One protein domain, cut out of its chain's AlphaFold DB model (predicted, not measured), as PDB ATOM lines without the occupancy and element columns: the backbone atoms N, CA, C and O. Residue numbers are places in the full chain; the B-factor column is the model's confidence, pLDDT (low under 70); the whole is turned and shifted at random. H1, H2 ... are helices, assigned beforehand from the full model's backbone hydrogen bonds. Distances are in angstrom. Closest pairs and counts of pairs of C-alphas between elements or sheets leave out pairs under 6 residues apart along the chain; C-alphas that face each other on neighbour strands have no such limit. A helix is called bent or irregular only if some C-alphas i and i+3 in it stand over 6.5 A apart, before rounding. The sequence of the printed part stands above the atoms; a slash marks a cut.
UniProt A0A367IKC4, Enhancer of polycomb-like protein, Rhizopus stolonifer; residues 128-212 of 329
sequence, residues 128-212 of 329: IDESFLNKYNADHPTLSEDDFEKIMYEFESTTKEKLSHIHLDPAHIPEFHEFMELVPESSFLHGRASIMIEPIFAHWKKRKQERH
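Overview. This is residues 128 to 212 of the 329 residues of the protein "Enhancer of polycomb-like protein" of Rhizopus stolonifer (UniProt A0A367IKC4). Two long helices, H2 and H5, cross steeply at the core; H1 lies beside H5 near the first residues of H2, and H3 stands on the other side of H5, near the far end of H2. Short H4 sits at the side of H2, and a long link folds back from H2 to H3. The 85 printed residues hold five named helices, H1 to H5 in chain order, and no named strand: the class is all helix. The whole is compact, with a radius of gyration of the C-alphas of 12.7 A and spans of 36 by 29 by 19 A.

Arrangement. Begin at H2, residues 145 to 162. Its residues 148 to 155 touch residues 197 to 204 of H5, residues 194 to 210, at a steep tilt of 63 degrees; the closest C-alphas, Met 152 and Trp 204, are 6.8 A apart. H3, residues 176 to 182, only just touches H5, with 3 pairs of C-alphas within 8 A, the closest Phe 176 and Glu 198 at 6.4 A; they are about perpendicular, at 88 degrees. H4, residues 188 to 191, only just touches H2, with 3 such pairs, the closest Ile 151 and Leu 189 at 6.7 A. H1, residues 128 to 139, is close to H5 but not clearly touching: the closest C-alphas, Phe 132 and His 203, are 8.0 A apart. H1 is apart from H3 and H4. Every O i to N i+4 pair is within hydrogen-bond range in H1 and H2, against 2 of 3 in H3 and 11 of 13 in H5; H4 is too short for one.

Along the chain. Find C-alpha 145 at (176.044, 239.156, 121.232); from there H2 runs 25.7 A. H5 runs 24.1 A to C-alpha 210 at (191.547, 244.143, 106.080), and is only just irregular: C-alphas 196 and 199 are 6.54 A apart. H1 runs 17.3 A from C-alpha 128 at (187.783, 243.539, 117.986), H3 10.1 A and H4 5.5 A.

Size, cuts and confidence. The two C-alphas farthest apart, Pro 141 and Leu 168, are 36.3 A apart. The printed part has no cut. The H2 to H3 link, residues 163 to 175, is long; the other links are tight. No printed residue is under 70 in pLDDT.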
ATOM      1  N   ILE A 128     188.032 242.375 118.843       96.31
ATOM      2  CA  ILE A 128     187.783 243.539 117.986       96.31
ATOM      3  C   ILE A 128     186.277 243.778 117.890       96.31
ATOM      4  O   ILE A 128     185.830 244.912 118.095       96.31
ATOM      5  N   ASP A 129     185.508 242.725 117.622       96.62
ATOM      6  CA  ASP A 129     184.049 242.776 117.571       96.62
ATOM      7  C   ASP A 129     183.443 243.126 118.930       96.62
ATOM      8  O   ASP A 129     182.567 243.987 118.996       96.62
ATOM      9  N   GLU A 130     183.958 242.558 120.022       96.25
ATOM     10  CA  GLU A 130     183.526 242.891 121.382       96.25
ATOM     11  C   GLU A 130     183.744 244.385 121.678       96.25
ATOM     12  O   GLU A 130     182.852 245.089 122.163       96.25
ATOM     13  N   SER A 131     184.919 244.917 121.326       96.44
ATOM     14  CA  SER A 131     185.223 246.340 121.509       96.44
ATOM     15  C   SER A 131     184.321 247.256 120.670       96.44
ATOM     16  O   SER A 131     184.003 248.372 121.096       96.44
ATOM     17  N   PHE A 132     183.909 246.802 119.481       95.94
ATOM     18  CA  PHE A 132     182.977 247.513 118.613       95.94
ATOM     19  C   PHE A 132     181.561 247.472 119.188       95.94
ATOM     20  O   PHE A 132     180.945 248.527 119.342       95.94
ATOM     21  N   LEU A 133     181.072 246.290 119.568       95.00
ATOM     22  CA  LEU A 133     179.726 246.092 120.099       95.00
ATOM     23  C   LEU A 133     179.511 246.891 121.388       95.00
ATOM     24  O   LEU A 133     178.470 247.524 121.553       95.00
ATOM     25  N   ASN A 134     180.519 246.953 122.261       95.00
ATOM     26  CA  ASN A 134     180.477 247.765 123.477       95.00
ATOM     27  C   ASN A 134     180.324 249.268 123.189       95.00
ATOM     28  O   ASN A 134     179.568 249.953 123.876       95.00
ATOM     29  N   LYS A 135     181.002 249.790 122.157       94.69
ATOM     30  CA  LYS A 135     180.849 251.192 121.722       94.69
ATOM     31  C   LYS A 135     179.500 251.418 121.048       94.69
ATOM     32  O   LYS A 135     178.816 252.386 121.352       94.69
ATOM     33  N   TYR A 136     179.096 250.496 120.181       92.81
ATOM     34  CA  TYR A 136     177.814 250.550 119.493       92.81
ATOM     35  C   TYR A 136     176.649 250.597 120.493       92.81
ATOM     36  O   TYR A 136     175.806 251.483 120.399       92.81
ATOM     37  N   ASN A 137     176.657 249.722 121.503       93.19
ATOM     38  CA  ASN A 137     175.639 249.655 122.555       93.19
ATOM     39  C   ASN A 137     175.638 250.861 123.509       93.19
ATOM     40  O   ASN A 137     174.670 251.037 124.247       93.19
ATOM     41  N   ALA A 138     176.696 251.677 123.521       92.06
ATOM     42  CA  ALA A 138     176.705 252.937 124.260       92.06
ATOM     43  C   ALA A 138     175.891 254.027 123.539       92.06
ATOM     44  O   ALA A 138     175.215 254.818 124.196       92.06
ATOM     45  N   ASP A 139     175.927 254.031 122.202       88.25
ATOM     46  CA  ASP A 139     175.302 255.058 121.359       88.25
ATOM     47  C   ASP A 139     173.933 254.630 120.784       88.25
ATOM     48  O   ASP A 139     173.130 255.472 120.378       88.25
ATOM     49  N   HIS A 140     173.647 253.323 120.750       83.69
ATOM     50  CA  HIS A 140     172.481 252.715 120.098       83.69
ATOM     51  C   HIS A 140     171.688 251.813 121.060       83.69
ATOM     52  O   HIS A 140     172.166 251.480 122.146       83.69
ATOM     53  N   PRO A 141     170.467 251.375 120.685       84.12
ATOM     54  CA  PRO A 141     169.739 250.370 121.450       84.12
ATOM     55  C   PRO A 141     170.579 249.109 121.659       84.12
ATOM     56  O   PRO A 141     171.188 248.603 120.716       84.12
ATOM     57  N   THR A 142     170.555 248.590 122.886       87.38
ATOM     58  CA  THR A 142     171.346 247.425 123.293       87.38
ATOM     59  C   THR A 142     171.076 246.224 122.388       87.38
ATOM     60  O   THR A 142     169.960 245.693 122.367       87.38
ATOM     61  N   LEU A 143     172.108 245.788 121.675       90.75
ATOM     62  CA  LEU A 143     172.140 244.591 120.849       90.75
ATOM     63  C   LEU A 143     172.851 243.467 121.610       90.75
ATOM     64  O   LEU A 143     173.922 243.682 122.182       90.75
ATOM     65  N   SER A 144     172.254 242.274 121.627       93.50
ATOM     66  CA  SER A 144     172.886 241.091 122.213       93.50
ATOM     67  C   SER A 144     173.967 240.522 121.298       93.50
ATOM     68  O   SER A 144     173.832 240.571 120.077       93.50
ATOM     69  N   GLU A 145     174.961 239.885 121.905       95.06
ATOM     70  CA  GLU A 145     176.044 239.156 121.232       95.06
ATOM     71  C   GLU A 145     175.495 238.175 120.180       95.06
ATOM     72  O   GLU A 145     175.791 238.320 118.999       95.06
ATOM     73  N   ASP A 146     174.547 237.308 120.561       93.94
ATOM     74  CA  ASP A 146     173.893 236.347 119.655       93.94
ATOM     75  C   ASP A 146     173.233 236.986 118.418       93.94
ATOM     76  O   ASP A 146     173.062 236.335 117.386       93.94
ATOM     77  N   ASP A 147     172.741 238.223 118.538       92.75
ATOM     78  CA  ASP A 147     172.084 238.912 117.423       92.75
ATOM     79  C   ASP A 147     173.131 239.569 116.520       92.75
ATOM     80  O   ASP A 147     172.982 239.530 115.300       92.75
ATOM     81  N   PHE A 148     174.202 240.118 117.102       95.06
ATOM     82  CA  PHE A 148     175.354 240.614 116.357       95.06
ATOM     83  C   PHE A 148     176.022 239.490 115.551       95.06
ATOM     84  O   PHE A 148     176.219 239.641 114.346       95.06
ATOM     85  N   GLU A 149     176.286 238.335 116.167       95.94
ATOM     86  CA  GLU A 149     176.896 237.177 115.502       95.94
ATOM     87  C   GLU A 149     176.059 236.683 114.320       95.94
ATOM     88  O   GLU A 149     176.589 236.441 113.235       95.94
ATOM     89  N   LYS A 150     174.731 236.608 114.478       94.06
ATOM     90  CA  LYS A 150     173.826 236.249 113.372       94.06
ATOM     91  C   LYS A 150     173.887 237.250 112.225       94.06
ATOM     92  O   LYS A 150     173.888 236.829 111.071       94.06
ATOM     93  N   ILE A 151     173.942 238.550 112.523       94.56
ATOM     94  CA  ILE A 151     174.057 239.603 111.503       94.56
ATOM     95  C   ILE A 151     175.371 239.436 110.727       94.56
ATOM     96  O   ILE A 151     175.356 239.370 109.499       94.56
ATOM     97  N   MET A 152     176.490 239.284 111.440       95.62
ATOM     98  CA  MET A 152     177.810 239.063 110.840       95.62
ATOM     99  C   MET A 152     177.850 237.788 109.990       95.62
ATOM    100  O   MET A 152     178.387 237.790 108.879       95.62
ATOM    101  N   TYR A 153     177.234 236.708 110.476       95.12
ATOM    102  CA  TYR A 153     177.125 235.452 109.745       95.12
ATOM    103  C   TYR A 153     176.321 235.592 108.448       95.12
ATOM    104  O   TYR A 153     176.740 235.077 107.414       95.12
ATOM    105  N   GLU A 154     175.183 236.290 108.465       93.81
ATOM    106  CA  GLU A 154     174.380 236.487 107.253       93.81
ATOM    107  C   GLU A 154     175.102 237.357 106.214       93.81
ATOM    108  O   GLU A 154     174.980 237.093 105.013       93.81
ATOM    109  N   PHE A 155     175.926 238.320 106.641       94.38
ATOM    110  CA  PHE A 155     176.806 239.059 105.732       94.38
ATOM    111  C   PHE A 155     177.877 238.164 105.100       94.38
ATOM    112  O   PHE A 155     178.050 238.174 103.877       94.38
ATOM    113  N   GLU A 156     178.563 237.344 105.901       93.94
ATOM    114  CA  GLU A 156     179.549 236.376 105.407       93.94
ATOM    115  C   GLU A 156     178.918 235.345 104.460       93.94
ATOM    116  O   GLU A 156     179.440 235.096 103.372       93.94
ATOM    117  N   SER A 157     177.757 234.793 104.822       93.06
ATOM    118  CA  SER A 157     177.047 233.791 104.023       93.06
ATOM    119  C   SER A 157     176.575 234.364 102.686       93.06
ATOM    120  O   SER A 157     176.821 233.761 101.640       93.06
ATOM    121  N   THR A 158     175.953 235.549 102.695       92.69
ATOM    122  CA  THR A 158     175.514 236.240 101.469       92.69
ATOM    123  C   THR A 158     176.702 236.541 100.557       92.69
ATOM    124  O   THR A 158     176.647 236.283  99.355       92.69
ATOM    125  N   THR A 159     177.815 237.012 101.123       92.12
ATOM    126  CA  THR A 159     179.037 237.303 100.362       92.12
ATOM    127  C   THR A 159     179.631 236.035  99.757       92.12
ATOM    128  O   THR A 159     179.988 236.022  98.584       92.12
ATOM    129  N   LYS A 160     179.692 234.939 100.515       90.75
ATOM    130  CA  LYS A 160     180.215 233.656 100.034       90.75
ATOM    131  C   LYS A 160     179.377 233.075  98.893       90.75
ATOM    132  O   LYS A 160     179.938 232.496  97.965       90.75
ATOM    133  N   GLU A 161     178.054 233.235  98.948       91.50
ATOM    134  CA  GLU A 161     177.136 232.712  97.932       91.50
ATOM    135  C   GLU A 161     177.058 233.600  96.679       91.50
ATOM    136  O   GLU A 161     177.117 233.089  95.560       91.50
ATOM    137  N   LYS A 162     176.904 234.920  96.850       89.94
ATOM    138  CA  LYS A 162     176.645 235.865  95.747       89.94
ATOM    139  C   LYS A 162     177.907 236.534  95.203       89.94
ATOM    140  O   LYS A 162     177.943 236.889  94.030       89.94
ATOM    141  N   LEU A 163     178.942 236.680  96.030       88.19
ATOM    142  CA  LEU A 163     180.200 237.376  95.728       88.19
ATOM    143  C   LEU A 163     181.410 236.443  95.928       88.19
ATOM    144  O   LEU A 163     182.420 236.810  96.527       88.19
ATOM    145  N   SER A 164     181.331 235.215  95.410       83.50
ATOM    146  CA  SER A 164     182.341 234.157  95.604       83.50
ATOM    147  C   SER A 164     183.778 234.544  95.202       83.50
ATOM    148  O   SER A 164     184.747 233.959  95.688       83.50
ATOM    149  N   HIS A 165     183.935 235.543  94.331       86.19
ATOM    150  CA  HIS A 165     185.222 236.007  93.808       86.19
ATOM    151  C   HIS A 165     185.706 237.333  94.418       86.19
ATOM    152  O   HIS A 165     186.641 237.933  93.896       86.19
ATOM    153  N   ILE A 166     185.117 237.779  95.533       87.62
ATOM    154  CA  ILE A 166     185.444 239.071  96.165       87.62
ATOM    155  C   ILE A 166     186.919 239.208  96.584       87.62
ATOM    156  O   ILE A 166     187.450 240.309  96.650       87.62
ATOM    157  N   HIS A 167     187.613 238.091  96.812       84.75
ATOM    158  CA  HIS A 167     189.048 238.076  97.114       84.75
ATOM    159  C   HIS A 167     189.934 238.567  95.950       84.75
ATOM    160  O   HIS A 167     191.097 238.887  96.167       84.75
ATOM    161  N   LEU A 168     189.414 238.616  94.714       87.38
ATOM    162  CA  LEU A 168     190.142 239.143  93.554       87.38
ATOM    163  C   LEU A 168     190.131 240.676  93.505       87.38
ATOM    164  O   LEU A 168     191.100 241.271  93.039       87.38
ATOM    165  N   ASP A 169     189.052 241.302  93.983       85.75
ATOM    166  CA  ASP A 169     188.922 242.757  94.083       85.75
ATOM    167  C   ASP A 169     188.114 243.153  95.337       85.75
ATOM    168  O   ASP A 169     186.888 243.306  95.285       85.75
ATOM    169  N   PRO A 170     188.790 243.341  96.486       79.94
ATOM    170  CA  PRO A 170     188.134 243.682  97.749       79.94
ATOM    171  C   PRO A 170     187.478 245.071  97.762       79.94
ATOM    172  O   PRO A 170     186.678 245.361  98.654       79.94
ATOM    173  N   ALA A 171     187.813 245.948  96.808       80.81
ATOM    174  CA  ALA A 171     187.209 247.273  96.704       80.81
ATOM    175  C   ALA A 171     185.785 247.218  96.129       80.81
ATOM    176  O   ALA A 171     185.021 248.164  96.308       80.81
ATOM    177  N   HIS A 172     185.405 246.103  95.497       84.06
ATOM    178  CA  HIS A 172     184.100 245.914  94.867       84.06
ATOM    179  C   HIS A 172     182.997 245.449  95.835       84.06
ATOM    180  O   HIS A 172     181.931 245.019  95.397       84.06
ATOM    181  N   ILE A 173     183.221 245.498  97.156       87.19
ATOM    182  CA  ILE A 173     182.145 245.230  98.123       87.19
ATOM    183  C   ILE A 173     181.094 246.346  97.983       87.19
ATOM    184  O   ILE A 173     181.450 247.508  98.220       87.19
ATOM    185  N   PRO A 174     179.826 246.018  97.652       89.44
ATOM    186  CA  PRO A 174     178.779 247.015  97.445       89.44
ATOM    187  C   PRO A 174     178.552 247.912  98.666       89.44
ATOM    188  O   PRO A 174     178.994 247.628  99.788       89.44
ATOM    189  N   GLU A 175     177.852 249.021  98.454       91.69
ATOM    190  CA  GLU A 175     177.335 249.814  99.569       91.69
ATOM    191  C   GLU A 175     176.148 249.119 100.240       91.69
ATOM    192  O   GLU A 175     175.536 248.216  99.670       91.69
ATOM    193  N   PHE A 176     175.824 249.531 101.469       92.00
ATOM    194  CA  PHE A 176     174.835 248.845 102.308       92.00
ATOM    195  C   PHE A 176     173.498 248.605 101.591       92.00
ATOM    196  O   PHE A 176     172.965 247.500 101.639       92.00
ATOM    197  N   HIS A 177     172.972 249.614 100.892       90.06
ATOM    198  CA  HIS A 177     171.687 249.505 100.202       90.06
ATOM    199  C   HIS A 177     171.701 248.439  99.096       90.06
ATOM    200  O   HIS A 177     170.831 247.576  99.074       90.06
ATOM    201  N   GLU A 178     172.725 248.458  98.241       90.94
ATOM    202  CA  GLU A 178     172.906 247.483  97.159       90.94
ATOM    203  C   GLU A 178     173.177 246.081  97.711       90.94
ATOM    204  O   GLU A 178     172.684 245.086  97.186       90.94
ATOM    205  N   PHE A 179     173.934 245.987  98.808       92.06
ATOM    206  CA  PHE A 179     174.182 244.715  99.472       92.06
ATOM    207  C   PHE A 179     172.885 244.105 100.014       92.06
ATOM    208  O   PHE A 179     172.665 242.905  99.863       92.06
ATOM    209  N   MET A 180     172.008 244.917 100.607       90.75
ATOM    210  CA  MET A 180     170.722 244.451 101.131       90.75
ATOM    211  C   MET A 180     169.796 243.904 100.036       90.75
ATOM    212  O   MET A 180     169.036 242.985 100.316       90.75
ATOM    213  N   GLU A 181     169.899 244.374  98.788       90.12
ATOM    214  CA  GLU A 181     169.158 243.789  97.655       90.12
ATOM    215  C   GLU A 181     169.613 242.358  97.311       90.12
ATOM    216  O   GLU A 181     168.850 241.575  96.744       90.12
ATOM    217  N   LEU A 182     170.852 241.990  97.660       89.38
ATOM    218  CA  LEU A 182     171.386 240.638  97.463       89.38
ATOM    219  C   LEU A 182     170.955 239.668  98.569       89.38
ATOM    220  O   LEU A 182     171.009 238.446  98.379       89.38
ATOM    221  N   VAL A 183     170.564 240.204  99.725       90.44
ATOM    222  CA  VAL A 183     170.146 239.427 100.888       90.44
ATOM    223  C   VAL A 183     168.755 238.830 100.622       90.44
ATOM    224  O   VAL A 183     167.851 239.540 100.183       90.44
ATOM    225  N   PRO A 184     168.521 237.535 100.903       87.81
ATOM    226  CA  PRO A 184     167.196 236.938 100.738       87.81
ATOM    227  C   PRO A 184     166.119 237.661 101.563       87.81
ATOM    228  O   PRO A 184     166.340 237.964 102.730       87.81
ATOM    229  N   GLU A 185     164.909 237.848 101.031       84.06
ATOM    230  CA  GLU A 185     163.809 238.512 101.767       84.06
ATOM    231  C   GLU A 185     163.427 237.792 103.075       84.06
ATOM    232  O   GLU A 185     162.919 238.401 104.014       84.06
ATOM    233  N   SER A 186     163.693 236.485 103.162       83.38
ATOM    234  CA  SER A 186     163.466 235.666 104.357       83.38
ATOM    235  C   SER A 186     164.553 235.796 105.434       83.38
ATOM    236  O   SER A 186     164.461 235.126 106.461       83.38
ATOM    237  N   SER A 187     165.609 236.571 105.176       85.81
ATOM    238  CA  SER A 187     166.742 236.787 106.084       85.81
ATOM    239  C   SER A 187     166.320 237.506 107.365       85.81
ATOM    240  O   SER A 187     165.403 238.332 107.375       85.81
ATOM    241  N   PHE A 188     167.045 237.228 108.448       84.25
ATOM    242  CA  PHE A 188     166.884 237.918 109.723       84.25
ATOM    243  C   PHE A 188     167.140 239.432 109.619       84.25
ATOM    244  O   PHE A 188     166.532 240.204 110.365       84.25
ATOM    245  N   LEU A 189     167.976 239.870 108.671       86.06
ATOM    246  CA  LEU A 189     168.337 241.275 108.464       86.06
ATOM    247  C   LEU A 189     167.129 242.143 108.094       86.06
ATOM    248  O   LEU A 189     166.965 243.228 108.645       86.06
ATOM    249  N   HIS A 190     166.229 241.654 107.236       83.62
ATOM    250  CA  HIS A 190     165.034 242.404 106.825       83.62
ATOM    251  C   HIS A 190     164.028 242.629 107.970       83.62
ATOM    252  O   HIS A 190     163.197 243.532 107.901       83.62
ATOM    253  N   GLY A 191     164.101 241.829 109.041       79.12
ATOM    254  CA  GLY A 191     163.241 241.955 110.220       79.12
ATOM    255  C   GLY A 191     163.694 243.009 111.238       79.12
ATOM    256  O   GLY A 191     162.996 243.234 112.230       79.12
ATOM    257  N   ARG A 192     164.858 243.638 111.039       78.19
ATOM    258  CA  ARG A 192     165.448 244.629 111.952       78.19
ATOM    259  C   ARG A 192     165.491 246.011 111.297       78.19
ATOM    260  O   ARG A 192     165.450 246.147 110.079       78.19
ATOM    261  N   ALA A 193     165.550 247.062 112.115       76.81
ATOM    262  CA  ALA A 193     165.628 248.428 111.604       76.81
ATOM    263  C   ALA A 193     166.977 248.662 110.909       76.81
ATOM    264  O   ALA A 193     168.020 248.445 111.522       76.81
ATOM    265  N   SER A 194     166.965 249.171 109.673       75.94
ATOM    266  CA  SER A 194     168.180 249.422 108.879       75.94
ATOM    267  C   SER A 194     169.202 250.311 109.595       75.94
ATOM    268  O   SER A 194     170.396 250.058 109.492       75.94
ATOM    269  N   ILE A 195     168.731 251.265 110.411       75.88
ATOM    270  CA  ILE A 195     169.566 252.149 111.247       75.88
ATOM    271  C   ILE A 195     170.471 251.350 112.198       75.88
ATOM    272  O   ILE A 195     171.567 251.794 112.523       75.88
ATOM    273  N   MET A 196     170.035 250.166 112.641       84.00
ATOM    274  CA  MET A 196     170.850 249.309 113.501       84.00
ATOM    275  C   MET A 196     171.885 248.493 112.722       84.00
ATOM    276  O   MET A 196     172.933 248.142 113.251       84.00
ATOM    277  N   ILE A 197     171.569 248.138 111.479       89.12
ATOM    278  CA  ILE A 197     172.348 247.182 110.689       89.12
ATOM    279  C   ILE A 197     173.473 247.892 109.938       89.12
ATOM    280  O   ILE A 197     174.570 247.357 109.830       89.12
ATOM    281  N   GLU A 198     173.220 249.100 109.441       92.12
ATOM    282  CA  GLU A 198     174.169 249.858 108.624       92.12
ATOM    283  C   GLU A 198     175.527 250.102 109.324       92.12
ATOM    284  O   GLU A 198     176.561 249.832 108.704       92.12
ATOM    285  N   PRO A 199     175.597 250.486 110.619       92.81
ATOM    286  CA  PRO A 199     176.879 250.607 111.322       92.81
ATOM    287  C   PRO A 199     177.619 249.269 111.462       92.81
ATOM    288  O   PRO A 199     178.847 249.225 111.371       92.81
ATOM    289  N   ILE A 200     176.883 248.169 111.655       94.56
ATOM    290  CA  ILE A 200     177.446 246.814 111.759       94.56
ATOM    291  C   ILE A 200     177.980 246.365 110.398       94.56
ATOM    292  O   ILE A 200     179.061 245.787 110.315       94.56
ATOM    293  N   PHE A 201     177.268 246.684 109.315       95.25
ATOM    294  CA  PHE A 201     177.729 246.431 107.956       95.25
ATOM    295  C   PHE A 201     179.025 247.189 107.651       95.25
ATOM    296  O   PHE A 201     179.949 246.608 107.089       95.25
ATOM    297  N   ALA A 202     179.135 248.455 108.062       95.19
ATOM    298  CA  ALA A 202     180.365 249.228 107.894       95.19
ATOM    299  C   ALA A 202     181.552 248.594 108.644       95.19
ATOM    300  O   ALA A 202     182.652 248.492 108.092       95.19
ATOM    301  N   HIS A 203     181.322 248.118 109.873       95.88
ATOM    302  CA  HIS A 203     182.314 247.366 110.646       95.88
ATOM    303  C   HIS A 203     182.726 246.072 109.934       95.88
ATOM    304  O   HIS A 203     183.909 245.873 109.654       95.88
ATOM    305  N   TRP A 204     181.758 245.238 109.546       96.06
ATOM    306  CA  TRP A 204     181.995 244.003 108.796       96.06
ATOM    307  C   TRP A 204     182.764 244.245 107.489       96.06
ATOM    308  O   TRP A 204     183.769 243.580 107.231       96.06
ATOM    309  N   LYS A 205     182.349 245.236 106.689       94.50
ATOM    310  CA  LYS A 205     182.981 245.610 105.413       94.50
ATOM    311  C   LYS A 205     184.447 245.974 105.623       94.50
ATOM    312  O   LYS A 205     185.306 245.475 104.896       94.50
ATOM    313  N   LYS A 206     184.752 246.770 106.653       94.81
ATOM    314  CA  LYS A 206     186.132 247.115 107.017       94.81
ATOM    315  C   LYS A 206     186.950 245.867 107.357       94.81
ATOM    316  O   LYS A 206     188.030 245.681 106.801       94.81
ATOM    317  N   ARG A 207     186.420 244.977 108.203       94.69
ATOM    318  CA  ARG A 207     187.094 243.717 108.563       94.69
ATOM    319  C   ARG A 207     187.358 242.837 107.343       94.69
ATOM    320  O   ARG A 207     188.438 242.267 107.199       94.69
ATOM    321  N   LYS A 208     186.393 242.757 106.426       93.25
ATOM    322  CA  LYS A 208     186.516 242.000 105.178       93.25
ATOM    323  C   LYS A 208     187.616 242.558 104.273       93.25
ATOM    324  O   LYS A 208     188.383 241.796 103.686       93.25
ATOM    325  N   GLN A 209     187.726 243.883 104.191       92.00
ATOM    326  CA  GLN A 209     188.768 244.572 103.426       92.00
ATOM    327  C   GLN A 209     190.163 244.384 104.034       92.00
ATOM    328  O   GLN A 209     191.107 244.113 103.295       92.00
ATOM    329  N   GLU A 210     190.293 244.442 105.364       93.12
ATOM    330  CA  GLU A 210     191.547 244.143 106.080       93.12
ATOM    331  C   GLU A 210     192.036 242.707 105.818       93.12
ATOM    332  O   GLU A 210     193.234 242.434 105.834       93.12
ATOM    333  N   ARG A 211     191.111 241.788 105.515       92.00
ATOM    334  CA  ARG A 211     191.384 240.398 105.121       92.00
ATOM    335  C   ARG A 211     191.487 240.196 103.609       92.00
ATOM    336  O   ARG A 211     191.471 239.055 103.152       92.00
ATOM    337  N   HIS A 212     191.575 241.269 102.825       90.69
ATOM    338  CA  HIS A 212     191.643 241.227 101.362       90.69
ATOM    339  C   HIS A 212     190.510 240.400 100.723       90.69
ATOM    340  O   HIS A 212     190.728 239.640  99.786       90.69
TER     341      HIS A 212